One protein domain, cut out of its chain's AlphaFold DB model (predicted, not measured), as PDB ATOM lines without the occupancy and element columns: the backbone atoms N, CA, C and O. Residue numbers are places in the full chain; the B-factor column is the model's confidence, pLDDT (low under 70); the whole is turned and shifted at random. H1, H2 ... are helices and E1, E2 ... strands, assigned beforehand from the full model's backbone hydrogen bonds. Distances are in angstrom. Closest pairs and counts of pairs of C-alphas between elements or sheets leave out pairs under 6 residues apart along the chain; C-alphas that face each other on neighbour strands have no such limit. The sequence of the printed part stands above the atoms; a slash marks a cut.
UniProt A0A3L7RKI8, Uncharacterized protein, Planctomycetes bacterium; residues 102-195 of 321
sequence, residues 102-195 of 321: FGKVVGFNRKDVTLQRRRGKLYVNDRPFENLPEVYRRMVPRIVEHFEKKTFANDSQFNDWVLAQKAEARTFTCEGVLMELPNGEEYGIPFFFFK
ATOM      1  N   PHE A 102     195.468 180.269 153.863       63.75
ATOM      2  CA  PHE A 102     194.895 180.788 152.630       63.75
ATOM      3  C   PHE A 102     193.432 180.360 152.539       63.75
ATOM      4  O   PHE A 102     193.123 179.174 152.587       63.75
ATOM      5  N   GLY A 103     192.518 181.314 152.443       61.38
ATOM      6  CA  GLY A 103     191.090 181.063 152.363       61.38
ATOM      7  C   GLY A 103     190.276 182.347 152.305       61.38
ATOM      8  O   GLY A 103     190.690 183.421 152.755       61.38
ATOM      9  N   LYS A 104     189.080 182.237 151.741       65.12
ATOM     10  CA  LYS A 104     188.123 183.333 151.689       65.12
ATOM     11  C   LYS A 104     187.240 183.286 152.925       65.12
ATOM     12  O   LYS A 104     186.671 182.253 153.256       65.12
ATOM     13  N   VAL A 105     187.075 184.426 153.583       70.69
ATOM     14  CA  VAL A 105     186.066 184.576 154.631       70.69
ATOM     15  C   VAL A 105     184.691 184.605 153.974       70.69
ATOM     16  O   VAL A 105     184.388 185.519 153.205       70.69
ATOM     17  N   VAL A 106     183.884 183.579 154.241       69.62
ATOM     18  CA  VAL A 106     182.521 183.441 153.701       69.62
ATOM     19  C   VAL A 106     181.453 183.870 154.699       69.62
ATOM     20  O   VAL A 106     180.349 184.232 154.302       69.62
ATOM     21  N   GLY A 107     181.781 183.901 155.989       68.75
ATOM     22  CA  GLY A 107     180.881 184.410 157.012       68.75
ATOM     23  C   GLY A 107     181.446 184.254 158.411       68.75
ATOM     24  O   GLY A 107     182.618 183.935 158.596       68.75
ATOM     25  N   PHE A 108     180.590 184.444 159.407       79.19
ATOM     26  CA  PHE A 108     180.940 184.265 160.809       79.19
ATOM     27  C   PHE A 108     180.106 183.165 161.442       79.19
ATOM     28  O   PHE A 108     179.020 182.826 160.963       79.19
ATOM     29  N   ASN A 109     180.623 182.584 162.520       79.00
ATOM     30  CA  ASN A 109     179.914 181.542 163.238       79.00
ATOM     31  C   ASN A 109     180.196 181.596 164.742       79.00
ATOM     32  O   ASN A 109     181.317 181.850 165.183       79.00
ATOM     33  N   ARG A 110     179.160 181.287 165.526       84.19
ATOM     34  CA  ARG A 110     179.241 181.031 166.964       84.19
ATOM     35  C   ARG A 110     178.754 179.619 167.215       84.19
ATOM     36  O   ARG A 110     177.577 179.330 166.990       84.19
ATOM     37  N   LYS A 111     179.639 178.745 167.685       84.81
ATOM     38  CA  LYS A 111     179.305 177.339 167.898       84.81
ATOM     39  C   LYS A 111     179.917 176.799 169.175       84.81
ATOM     40  O   LYS A 111     181.087 177.021 169.471       84.81
ATOM     41  N   ASP A 112     179.122 176.009 169.878       87.62
ATOM     42  CA  ASP A 112     179.584 175.259 171.032       87.62
ATOM     43  C   ASP A 112     180.348 174.009 170.585       87.62
ATOM     44  O   ASP A 112     179.905 173.231 169.731       87.62
ATOM     45  N   VAL A 113     181.531 173.824 171.160       87.31
ATOM     46  CA  VAL A 113     182.390 172.658 170.973       87.31
ATOM     47  C   VAL A 113     182.353 171.855 172.263       87.31
ATOM     48  O   VAL A 113     182.964 172.225 173.262       87.31
ATOM     49  N   THR A 114     181.605 170.756 172.248       88.88
ATOM     50  CA  THR A 114     181.456 169.855 173.391       88.88
ATOM     51  C   THR A 114     182.376 168.658 173.238       88.88
ATOM     52  O   THR A 114     182.194 167.838 172.335       88.88
ATOM     53  N   LEU A 115     183.349 168.552 174.139       90.50
ATOM     54  CA  LEU A 115     184.226 167.405 174.292       90.50
ATOM     55  C   LEU A 115     183.642 166.490 175.358       90.50
ATOM     56  O   LEU A 115     183.336 166.917 176.469       90.50
ATOM     57  N   GLN A 116     183.488 165.219 175.024       89.75
ATOM     58  CA  GLN A 116     182.991 164.220 175.956       89.75
ATOM     59  C   GLN A 116     183.643 162.878 175.672       89.75
ATOM     60  O   GLN A 116     183.840 162.486 174.519       89.75
ATOM     61  N   ARG A 117     183.925 162.124 176.724       88.44
ATOM     62  CA  ARG A 117     184.443 160.769 176.588       88.44
ATOM     63  C   ARG A 117     183.329 159.767 176.860       88.44
ATOM     64  O   ARG A 117     182.726 159.753 177.930       88.44
ATOM     65  N   ARG A 118     183.052 158.901 175.883       87.06
ATOM     66  CA  ARG A 118     182.035 157.840 175.969       87.06
ATOM     67  C   ARG A 118     182.672 156.512 175.573       87.06
ATOM     68  O   ARG A 118     183.307 156.417 174.527       87.06
ATOM     69  N   ARG A 119     182.518 155.476 176.408       84.19
ATOM     70  CA  ARG A 119     183.056 154.116 176.161       84.19
ATOM     71  C   ARG A 119     184.545 154.108 175.764       84.19
ATOM     72  O   ARG A 119     184.950 153.403 174.847       84.19
ATOM     73  N   GLY A 120     185.350 154.938 176.427       82.69
ATOM     74  CA  GLY A 120     186.792 155.028 176.185       82.69
ATOM     75  C   GLY A 120     187.211 155.876 174.979       82.69
ATOM     76  O   GLY A 120     188.394 156.182 174.886       82.69
ATOM     77  N   LYS A 121     186.279 156.319 174.124       87.44
ATOM     78  CA  LYS A 121     186.559 157.164 172.953       87.44
ATOM     79  C   LYS A 121     186.203 158.628 173.215       87.44
ATOM     80  O   LYS A 121     185.215 158.912 173.898       87.44
ATOM     81  N   LEU A 122     186.997 159.546 172.663       88.62
ATOM     82  CA  LEU A 122     186.711 160.981 172.672       88.62
ATOM     83  C   LEU A 122     185.729 161.321 171.547       88.62
ATOM     84  O   LEU A 122     185.934 160.945 170.392       88.62
ATOM     85  N   TYR A 123     184.684 162.059 171.894       89.25
ATOM     86  CA  TYR A 123     183.714 162.617 170.968       89.25
ATOM     87  C   TYR A 123     183.750 164.142 171.053       89.25
ATOM     88  O   TYR A 123     183.772 164.702 172.149       89.25
ATOM     89  N   VAL A 124     183.703 164.796 169.897       88.88
ATOM     90  CA  VAL A 124     183.553 166.247 169.750       88.88
ATOM     91  C   VAL A 124     182.242 166.497 169.017       88.88
ATOM     92  O   VAL A 124     182.082 166.035 167.887       88.88
ATOM     93  N   ASN A 125     181.290 167.187 169.651       87.06
ATOM     94  CA  ASN A 125     179.951 167.429 169.087       87.06
ATOM     95  C   ASN A 125     179.310 166.139 168.529       87.06
ATOM     96  O   ASN A 125     178.888 166.078 167.376       87.06
ATOM     97  N   ASP A 126     179.342 165.080 169.347       85.12
ATOM     98  CA  ASP A 126     178.854 163.719 169.058       85.12
ATOM     99  C   ASP A 126     179.549 162.961 167.911       85.12
ATOM    100  O   ASP A 126     179.186 161.819 167.619       85.12
ATOM    101  N   ARG A 127     180.615 163.511 167.318       87.38
ATOM    102  CA  ARG A 127     181.457 162.797 166.346       87.38
ATOM    103  C   ARG A 127     182.715 162.240 167.013       87.38
ATOM    104  O   ARG A 127     183.339 162.962 167.787       87.38
ATOM    105  N   PRO A 128     183.121 160.989 166.728       89.62
ATOM    106  CA  PRO A 128     184.398 160.467 167.202       89.62
ATOM    107  C   PRO A 128     185.548 161.369 166.751       89.62
ATOM    108  O   PRO A 128     185.623 161.712 165.572       89.62
ATOM    109  N   PHE A 129     186.448 161.721 167.667       88.38
ATOM    110  CA  PHE A 129     187.584 162.603 167.388       88.38
ATOM    111  C   PHE A 129     188.461 162.092 166.236       88.38
ATOM    112  O   PHE A 129     188.888 162.868 165.389       88.38
ATOM    113  N   GLU A 130     188.663 160.775 166.158       86.00
ATOM    114  CA  GLU A 130     189.441 160.112 165.103       86.00
ATOM    115  C   GLU A 130     188.854 160.306 163.697       86.00
ATOM    116  O   GLU A 130     189.605 160.328 162.727       86.00
ATOM    117  N   ASN A 131     187.534 160.498 163.594       86.38
ATOM    118  CA  ASN A 131     186.819 160.656 162.326       86.38
ATOM    119  C   ASN A 131     186.676 162.126 161.907       86.38
ATOM    120  O   ASN A 131     185.999 162.424 160.922       86.38
ATOM    121  N   LEU A 132     187.234 163.063 162.675       80.62
ATOM    122  CA  LEU A 132     187.208 164.471 162.307       80.62
ATOM    123  C   LEU A 132     188.261 164.765 161.229       80.62
ATOM    124  O   LEU A 132     189.356 164.186 161.264       80.62
ATOM    125  N   PRO A 133     187.985 165.723 160.323       76.31
ATOM    126  CA  PRO A 133     188.996 166.254 159.420       76.31
ATOM    127  C   PRO A 133     190.251 166.675 160.187       76.31
ATOM    128  O   PRO A 133     190.179 167.147 161.326       76.31
ATOM    129  N   GLU A 134     191.414 166.501 159.567       75.38
ATOM    130  CA  GLU A 134     192.705 166.734 160.221       75.38
ATOM    131  C   GLU A 134     192.845 168.155 160.779       75.38
ATOM    132  O   GLU A 134     193.361 168.329 161.882       75.38
ATOM    133  N   VAL A 135     192.292 169.146 160.078       75.06
ATOM    134  CA  VAL A 135     192.230 170.540 160.535       75.06
ATOM    135  C   VAL A 135     191.563 170.635 161.911       75.06
ATOM    136  O   VAL A 135     192.142 171.193 162.841       75.06
ATOM    137  N   TYR A 136     190.393 170.014 162.093       80.38
ATOM    138  CA  TYR A 136     189.695 170.006 163.383       80.38
ATOM    139  C   TYR A 136     190.436 169.184 164.441       80.38
ATOM    140  O   TYR A 136     190.478 169.593 165.599       80.38
ATOM    141  N   ARG A 137     191.073 168.065 164.067       82.69
ATOM    142  CA  ARG A 137     191.879 167.270 165.012       82.69
ATOM    143  C   ARG A 137     193.064 168.053 165.568       82.69
ATOM    144  O   ARG A 137     193.352 167.933 166.753       82.69
ATOM    145  N   ARG A 138     193.707 168.888 164.748       80.62
ATOM    146  CA  ARG A 138     194.795 169.778 165.187       80.62
ATOM    147  C   ARG A 138     194.281 171.004 165.949       80.62
ATOM    148  O   ARG A 138     194.959 171.494 166.849       80.62
ATOM    149  N   MET A 139     193.087 171.493 165.616       82.88
ATOM    150  CA  MET A 139     192.496 172.688 166.226       82.88
ATOM    151  C   MET A 139     191.910 172.429 167.620       82.88
ATOM    152  O   MET A 139     192.058 173.263 168.508       82.88
ATOM    153  N   VAL A 140     191.269 171.278 167.842       86.50
ATOM    154  CA  VAL A 140     190.581 170.947 169.106       86.50
ATOM    155  C   VAL A 140     191.499 171.014 170.337       86.50
ATOM    156  O   VAL A 140     191.102 171.672 171.300       86.50
ATOM    157  N   PRO A 141     192.718 170.438 170.344       86.94
ATOM    158  CA  PRO A 141     193.637 170.604 171.468       86.94
ATOM    159  C   PRO A 141     193.949 172.076 171.749       86.94
ATOM    160  O   PRO A 141     193.876 172.501 172.894       86.94
ATOM    161  N   ARG A 142     194.196 172.881 170.709       84.94
ATOM    162  CA  ARG A 142     194.493 174.317 170.836       84.94
ATOM    163  C   ARG A 142     193.304 175.136 171.350       84.94
ATOM    164  O   ARG A 142     193.501 176.085 172.103       84.94
ATOM    165  N   ILE A 143     192.074 174.754 170.991       86.25
ATOM    166  CA  ILE A 143     190.856 175.327 171.583       86.25
ATOM    167  C   ILE A 143     190.863 175.084 173.094       86.25
ATOM    168  O   ILE A 143     190.688 176.017 173.874       86.25
ATOM    169  N   VAL A 144     191.115 173.843 173.512       87.50
ATOM    170  CA  VAL A 144     191.180 173.498 174.934       87.50
ATOM    171  C   VAL A 144     192.290 174.272 175.643       87.50
ATOM    172  O   VAL A 144     192.047 174.807 176.721       87.50
ATOM    173  N   GLU A 145     193.476 174.388 175.042       88.88
ATOM    174  CA  GLU A 145     194.586 175.165 175.607       88.88
ATOM    175  C   GLU A 145     194.197 176.616 175.893       88.88
ATOM    176  O   GLU A 145     194.515 177.148 176.958       88.88
ATOM    177  N   HIS A 146     193.474 177.241 174.961       85.81
ATOM    178  CA  HIS A 146     193.027 178.621 175.091       85.81
ATOM    179  C   HIS A 146     192.064 178.807 176.274       85.81
ATOM    180  O   HIS A 146     192.267 179.699 177.099       85.81
ATOM    181  N   PHE A 147     191.047 177.948 176.393       86.19
ATOM    182  CA  PHE A 147     190.039 178.068 177.452       86.19
ATOM    183  C   PHE A 147     190.546 177.619 178.827       86.19
ATOM    184  O   PHE A 147     190.231 178.248 179.836       86.19
ATOM    185  N   GLU A 148     191.356 176.562 178.883       85.50
ATOM    186  CA  GLU A 148     191.909 176.029 180.135       85.50
ATOM    187  C   GLU A 148     193.191 176.746 180.578       85.50
ATOM    188  O   GLU A 148     193.671 176.504 181.688       85.50
ATOM    189  N   LYS A 149     193.758 177.613 179.725       85.00
ATOM    190  CA  LYS A 149     195.053 178.288 179.930       85.00
ATOM    191  C   LYS A 149     196.184 177.302 180.246       85.00
ATOM    192  O   LYS A 149     197.077 177.589 181.044       85.00
ATOM    193  N   LYS A 150     196.125 176.122 179.633       84.88
ATOM    194  CA  LYS A 150     197.126 175.051 179.735       84.88
ATOM    195  C   LYS A 150     197.751 174.854 178.370       84.88
ATOM    196  O   LYS A 150     197.072 175.023 177.374       84.88
ATOM    197  N   THR A 151     199.018 174.481 178.318       82.06
ATOM    198  CA  THR A 151     199.678 174.103 177.068       82.06
ATOM    199  C   THR A 151     199.878 172.596 177.048       82.06
ATOM    200  O   THR A 151     200.289 172.000 178.044       82.06
ATOM    201  N   PHE A 152     199.574 171.971 175.918       82.88
ATOM    202  CA  PHE A 152     199.885 170.580 175.652       82.88
ATOM    203  C   PHE A 152     201.101 170.554 174.733       82.88
ATOM    204  O   PHE A 152     201.077 171.051 173.607       82.88
ATOM    205  N   ALA A 153     202.197 169.980 175.220       75.06
ATOM    206  CA  ALA A 153     203.389 169.806 174.400       75.06
ATOM    207  C   ALA A 153     203.161 168.731 173.323       75.06
ATOM    208  O   ALA A 153     203.659 168.848 172.204       75.06
ATOM    209  N   ASN A 154     202.398 167.683 173.663       77.75
ATOM    210  CA  ASN A 154     202.244 166.479 172.852       77.75
ATOM    211  C   ASN A 154     200.805 165.940 172.949       77.75
ATOM    212  O   ASN A 154     200.143 166.114 173.976       77.75
ATOM    213  N   ASP A 155     200.381 165.152 171.956       79.19
ATOM    214  CA  ASP A 155     199.072 164.472 171.934       79.19
ATOM    215  C   ASP A 155     198.814 163.613 173.181       79.19
ATOM    216  O   ASP A 155     197.679 163.493 173.638       79.19
ATOM    217  N   SER A 156     199.867 163.043 173.781       83.69
ATOM    218  CA  SER A 156     199.753 162.278 175.030       83.69
ATOM    219  C   SER A 156     199.214 163.127 176.181       83.69
ATOM    220  O   SER A 156     198.332 162.674 176.897       83.69
ATOM    221  N   GLN A 157     199.685 164.369 176.332       84.94
ATOM    222  CA  GLN A 157     199.246 165.248 177.422       84.94
ATOM    223  C   GLN A 157     197.800 165.709 177.230       84.94
ATOM    224  O   GLN A 157     197.048 165.825 178.198       84.94
ATOM    225  N   PHE A 158     197.394 165.934 175.978       86.19
ATOM    226  CA  PHE A 158     195.996 166.193 175.652       86.19
ATOM    227  C   PHE A 158     195.122 164.979 175.994       86.19
ATOM    228  O   PHE A 158     194.088 165.123 176.644       86.19
ATOM    229  N   ASN A 159     195.567 163.772 175.636       85.75
ATOM    230  CA  ASN A 159     194.865 162.542 175.988       85.75
ATOM    231  C   ASN A 159     194.765 162.355 177.506       85.75
ATOM    232  O   ASN A 159     193.683 162.038 177.990       85.75
ATOM    233  N   ASP A 160     195.824 162.618 178.269       87.00
ATOM    234  CA  ASP A 160     195.801 162.541 179.735       87.00
ATOM    235  C   ASP A 160     194.787 163.520 180.344       87.00
ATOM    236  O   ASP A 160     194.036 163.161 181.257       87.00
ATOM    237  N   TRP A 161     194.690 164.735 179.797       88.25
ATOM    238  CA  TRP A 161     193.664 165.701 180.193       88.25
ATOM    239  C   TRP A 161     192.249 165.192 179.882       88.25
ATOM    240  O   TRP A 161     191.372 165.255 180.745       88.25
ATOM    241  N   VAL A 162     192.029 164.600 178.704       87.00
ATOM    242  CA  VAL A 162     190.745 163.968 178.344       87.00
ATOM    243  C   VAL A 162     190.427 162.783 179.267       87.00
ATOM    244  O   VAL A 162     189.275 162.580 179.656       87.00
ATOM    245  N   LEU A 163     191.431 161.986 179.650       86.00
ATOM    246  CA  LEU A 163     191.273 160.868 180.582       86.00
ATOM    247  C   LEU A 163     190.852 161.357 181.973       86.00
ATOM    248  O   LEU A 163     189.961 160.752 182.581       86.00
ATOM    249  N   ALA A 164     191.442 162.457 182.448       86.56
ATOM    250  CA  ALA A 164     191.141 163.053 183.749       86.56
ATOM    251  C   ALA A 164     189.679 163.526 183.871       86.56
ATOM    252  O   ALA A 164     189.115 163.494 184.964       86.56
ATOM    253  N   GLN A 165     189.037 163.884 182.755       81.25
ATOM    254  CA  GLN A 165     187.631 164.313 182.712       81.25
ATOM    255  C   GLN A 165     186.614 163.178 182.855       81.25
ATOM    256  O   GLN A 165     185.420 163.425 183.031       81.25
ATOM    257  N   LYS A 166     187.063 161.919 182.809       80.69
ATOM    258  CA  LYS A 166     186.218 160.721 182.929       80.69
ATOM    259  C   LYS A 166     185.069 160.701 181.916       80.69
ATOM    260  O   LYS A 166     185.305 160.309 180.783       80.69
ATOM    261  N   ALA A 167     183.847 161.028 182.334       78.88
ATOM    262  CA  ALA A 167     182.638 161.040 181.505       78.88
ATOM    263  C   ALA A 167     181.945 162.415 181.506       78.88
ATOM    264  O   ALA A 167     180.849 162.546 180.963       78.88
ATOM    265  N   GLU A 168     182.558 163.429 182.123       84.31
ATOM    266  CA  GLU A 168     182.015 164.784 182.120       84.31
ATOM    267  C   GLU A 168     182.164 165.404 180.731       84.31
ATOM    268  O   GLU A 168     183.229 165.340 180.113       84.31
ATOM    269  N   ALA A 169     181.081 166.005 180.241       86.81
ATOM    270  CA  ALA A 169     181.115 166.800 179.027       86.81
ATOM    271  C   ALA A 169     181.635 168.205 179.353       86.81
ATOM    272  O   ALA A 169     181.167 168.848 180.296       86.81
ATOM    273  N   ARG A 170     182.591 168.689 178.562       88.19
ATOM    274  CA  ARG A 170     183.080 170.067 178.615       88.19
ATOM    275  C   ARG A 170     182.692 170.782 177.343       88.19
ATOM    276  O   ARG A 170     183.072 170.362 176.254       88.19
ATOM    277  N   THR A 171     181.945 171.862 177.499       88.44
ATOM    278  CA  THR A 171     181.459 172.676 176.393       88.44
ATOM    279  C   THR A 171     182.206 173.999 176.370       88.44
ATOM    280  O   THR A 171     182.258 174.705 177.374       88.44
ATOM    281  N   PHE A 172     182.778 174.319 175.215       88.38
ATOM    282  CA  PHE A 172     183.494 175.559 174.953       88.38
ATOM    283  C   PHE A 172     182.780 176.320 173.840       88.38
ATOM    284  O   PHE A 172     182.692 175.832 172.713       88.38
ATOM    285  N   THR A 173     182.270 177.512 174.133       87.75
ATOM    286  CA  THR A 173     181.650 178.368 173.118       87.75
ATOM    287  C   THR A 173     182.739 179.038 172.299       87.75
ATOM    288  O   THR A 173     183.479 179.875 172.808       87.75
ATOM    289  N   CYS A 174     182.853 178.657 171.029       85.81
ATOM    290  CA  CYS A 174     183.829 179.214 170.105       85.81
ATOM    291  C   CYS A 174     183.160 180.226 169.174       85.81
ATOM    292  O   CYS A 174     182.129 179.947 168.556       85.81
ATOM    293  N   GLU A 175     183.790 181.384 169.055       87.00
ATOM    294  CA  GLU A 175     183.431 182.444 168.119       87.00
ATOM    295  C   GLU A 175     184.536 182.565 167.086       87.00
ATOM    296  O   GLU A 175     185.723 182.489 167.426       87.00
ATOM    297  N   GLY A 176     184.155 182.709 165.825       85.69
ATOM    298  CA  GLY A 176     185.132 182.752 164.762       85.69
ATOM    299  C   GLY A 176     184.544 182.985 163.391       85.69
ATOM    300  O   GLY A 176     183.372 183.322 163.205       85.69
ATOM    301  N   VAL A 177     185.411 182.759 162.420       82.94
ATOM    302  CA  VAL A 177     185.147 182.996 161.014       82.94
ATOM    303  C   VAL A 177     184.902 181.669 160.319       82.94
ATOM    304  O   VAL A 177     185.606 180.690 160.563       82.94
ATOM    305  N   LEU A 178     183.900 181.634 159.452       80.31
ATOM    306  CA  LEU A 178     183.724 180.567 158.485       80.31
ATOM    307  C   LEU A 178     184.571 180.910 157.260       80.31
ATOM    308  O   LEU A 178     184.347 181.926 156.597       80.31
ATOM    309  N   MET A 179     185.570 180.080 156.997       71.88
ATOM    310  CA  MET A 179     186.504 180.254 155.898       71.88
ATOM    311  C   MET A 179     186.348 179.133 154.886       71.88
ATOM    312  O   MET A 179     186.463 177.961 155.234       71.88
ATOM    313  N   GLU A 180     186.131 179.508 153.634       69.25
ATOM    314  CA  GLU A 180     186.227 178.609 152.495       69.25
ATOM    315  C   GLU A 180     187.702 178.489 152.110       69.25
ATOM    316  O   GLU A 180     188.355 179.463 151.717       69.25
ATOM    317  N   LEU A 181     188.244 177.291 152.296       68.56
ATOM    318  CA  LEU A 181     189.601 176.953 151.886       68.56
ATOM    319  C   LEU A 181     189.625 176.642 150.376       68.56
ATOM    320  O   LEU A 181     188.584 176.336 149.795       68.56
ATOM    321  N   PRO A 182     190.796 176.662 149.710       55.03
ATOM    322  CA  PRO A 182     190.916 176.379 148.272       55.03
ATOM    323  C   PRO A 182     190.374 175.009 147.837       55.03
ATOM    324  O   PRO A 182     190.165 174.768 146.653       55.03
ATOM    325  N   ASN A 183     190.144 174.106 148.793       54.81
ATOM    326  CA  ASN A 183     189.488 172.821 148.580       54.81
ATOM    327  C   ASN A 183     187.957 172.922 148.391       54.81
ATOM    328  O   ASN A 183     187.323 171.885 148.202       54.81
ATOM    329  N   GLY A 184     187.376 174.126 148.463       55.91
ATOM    330  CA  GLY A 184     185.936 174.384 148.354       55.91
ATOM    331  C   GLY A 184     185.135 173.982 149.593       55.91
ATOM    332  O   GLY A 184     183.907 173.971 149.561       55.91
ATOM    333  N   GLU A 185     185.808 173.607 150.681       66.75
ATOM    334  CA  GLU A 185     185.173 173.242 151.941       66.75
ATOM    335  C   GLU A 185     185.261 174.398 152.942       66.75
ATOM    336  O   GLU A 185     186.257 175.122 153.024       66.75
ATOM    337  N   GLU A 186     184.214 174.533 153.752       73.00
ATOM    338  CA  GLU A 186     184.096 175.587 154.753       73.00
ATOM    339  C   GLU A 186     184.535 175.100 156.139       73.00
ATOM    340  O   GLU A 186     184.054 174.089 156.666       73.00
ATOM    341  N   TYR A 187     185.425 175.860 156.769       78.25
ATOM    342  CA  TYR A 187     185.962 175.568 158.090       78.25
ATOM    343  C   TYR A 187     185.729 176.730 159.043       78.25
ATOM    344  O   TYR A 187     186.011 177.884 158.731       78.25
ATOM    345  N   GLY A 188     185.226 176.417 160.237       81.12
ATOM    346  CA  GLY A 188     185.109 177.395 161.314       81.12
ATOM    347  C   GLY A 188     186.443 177.546 162.035       81.12
ATOM    348  O   GLY A 188     186.869 176.608 162.710       81.12
ATOM    349  N   ILE A 189     187.083 178.708 161.917       82.81
ATOM    350  CA  ILE A 189     188.339 179.037 162.598       82.81
ATOM    351  C   ILE A 189     188.051 180.060 163.704       82.81
ATOM    352  O   ILE A 189     187.620 181.175 163.404       82.81
ATOM    353  N   PRO A 190     188.272 179.712 164.985       85.62
ATOM    354  CA  PRO A 190     188.065 180.637 166.094       85.62
ATOM    355  C   PRO A 190     188.940 181.894 166.031       85.62
ATOM    356  O   PRO A 190     190.110 181.824 165.652       85.62
ATOM    357  N   PHE A 191     188.405 183.029 166.484       83.88
ATOM    358  CA  PHE A 191     189.091 184.326 166.438       83.88
ATOM    359  C   PHE A 191     190.454 184.315 167.134       83.88
ATOM    360  O   PHE A 191     191.427 184.853 166.618       83.88
ATOM    361  N   PHE A 192     190.568 183.632 168.274       85.69
ATOM    362  CA  PHE A 192     191.808 183.606 169.049       85.69
ATOM    363  C   PHE A 192     192.997 182.949 168.324       85.69
ATOM    364  O   PHE A 192     194.130 183.084 168.789       85.69
ATOM    365  N   PHE A 193     192.769 182.254 167.204       83.06
ATOM    366  CA  PHE A 193     193.854 181.762 166.359       83.06
ATOM    367  C   PHE A 193     194.494 182.855 165.509       83.06
ATOM    368  O   PHE A 193     195.672 182.716 165.192       83.06
ATOM    369  N   PHE A 194     193.773 183.918 165.149       80.56
ATOM    370  CA  PHE A 194     194.277 184.974 164.271       80.56
ATOM    371  C   PHE A 194     195.180 185.955 165.019       80.56
ATOM    372  O   PHE A 194     195.011 186.200 166.214       80.56
ATOM    373  N   LYS A 195     196.156 186.521 164.310       80.25
ATOM    374  CA  LYS A 195     196.982 187.629 164.800       80.25
ATOM    375  C   LYS A 195     196.127 188.888 165.012       80.25
ATOM    376  O   LYS A 195     195.044 189.053 164.454       80.25
TER     377      LYS A 195
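Overview. This is residues 102 to 195 of the 321 residues of an uncharacterized protein of Planctomycetes bacterium (UniProt A0A3L7RKI8). A sheet of four strands, curled like part of a barrel, holds helix H1 in its hollow, while H2 sits by the E2 end and only grazes the sheet. The long inner strands E1 and E3 make the longest axis, with short E2 and E4 at the edges. The 94 printed residues include E1, E2, H1, H2, E3, E4 in chain order; the sheet order is E2, E1, E3, E4, all antiparallel, and the class is mixed. The whole is compact, radius of gyration of the C-alphas 13.6 A, spanning 38 by 25 by 22 A.

Along the chain. Find C-alpha 104 at (188.123, 183.333, 151.689); E1 runs to residue 118, 35.7 A, and bends by 82 degrees at 107. Then come E2, residues 121 to 124, 10.1 A; H1, 134 to 148, 22.0 A; H2, 155 to 164, 14.3 A; and E3, 170 to 180, 27.7 A, which bends by 64 degrees at 176. E4, 186 to 190, 13.0 A, ends at C-alpha 190 (188.065, 180.637, 166.094).

Arrangement. Look at hairpin E1 and E2 for N 116 and O 123, 2.9 A. E1 and E3 have N 113 and O 172, 2.8 A; hairpin E3 and E4 has N 179 and O 187, 2.8 A. E2, H1, H2 and E3 form a split strand-helix-strand unit, two strands running the same way with E1 between them, its crossover left-handed. H1 is on the sheet at a height of 7.9 A; its closest C-alphas to E3 are Phe 147 and Phe 172, 7.4 A. H1 and H2 are close but not clearly touching, the closest C-alphas, Pro 141 and Phe 158, 6.5 A apart. Each O i to N i+4 pair is within hydrogen-bond range in H2, 9 of 11 in H1.

Size, cuts and confidence. The C-alphas farthest apart, Lys 104 and Lys 166, are 38.6 A apart. The printed part has no cut and no long link. Check the B-factor column: residues 102 to 104, 106 to 107 and 180 to 185 are under 70.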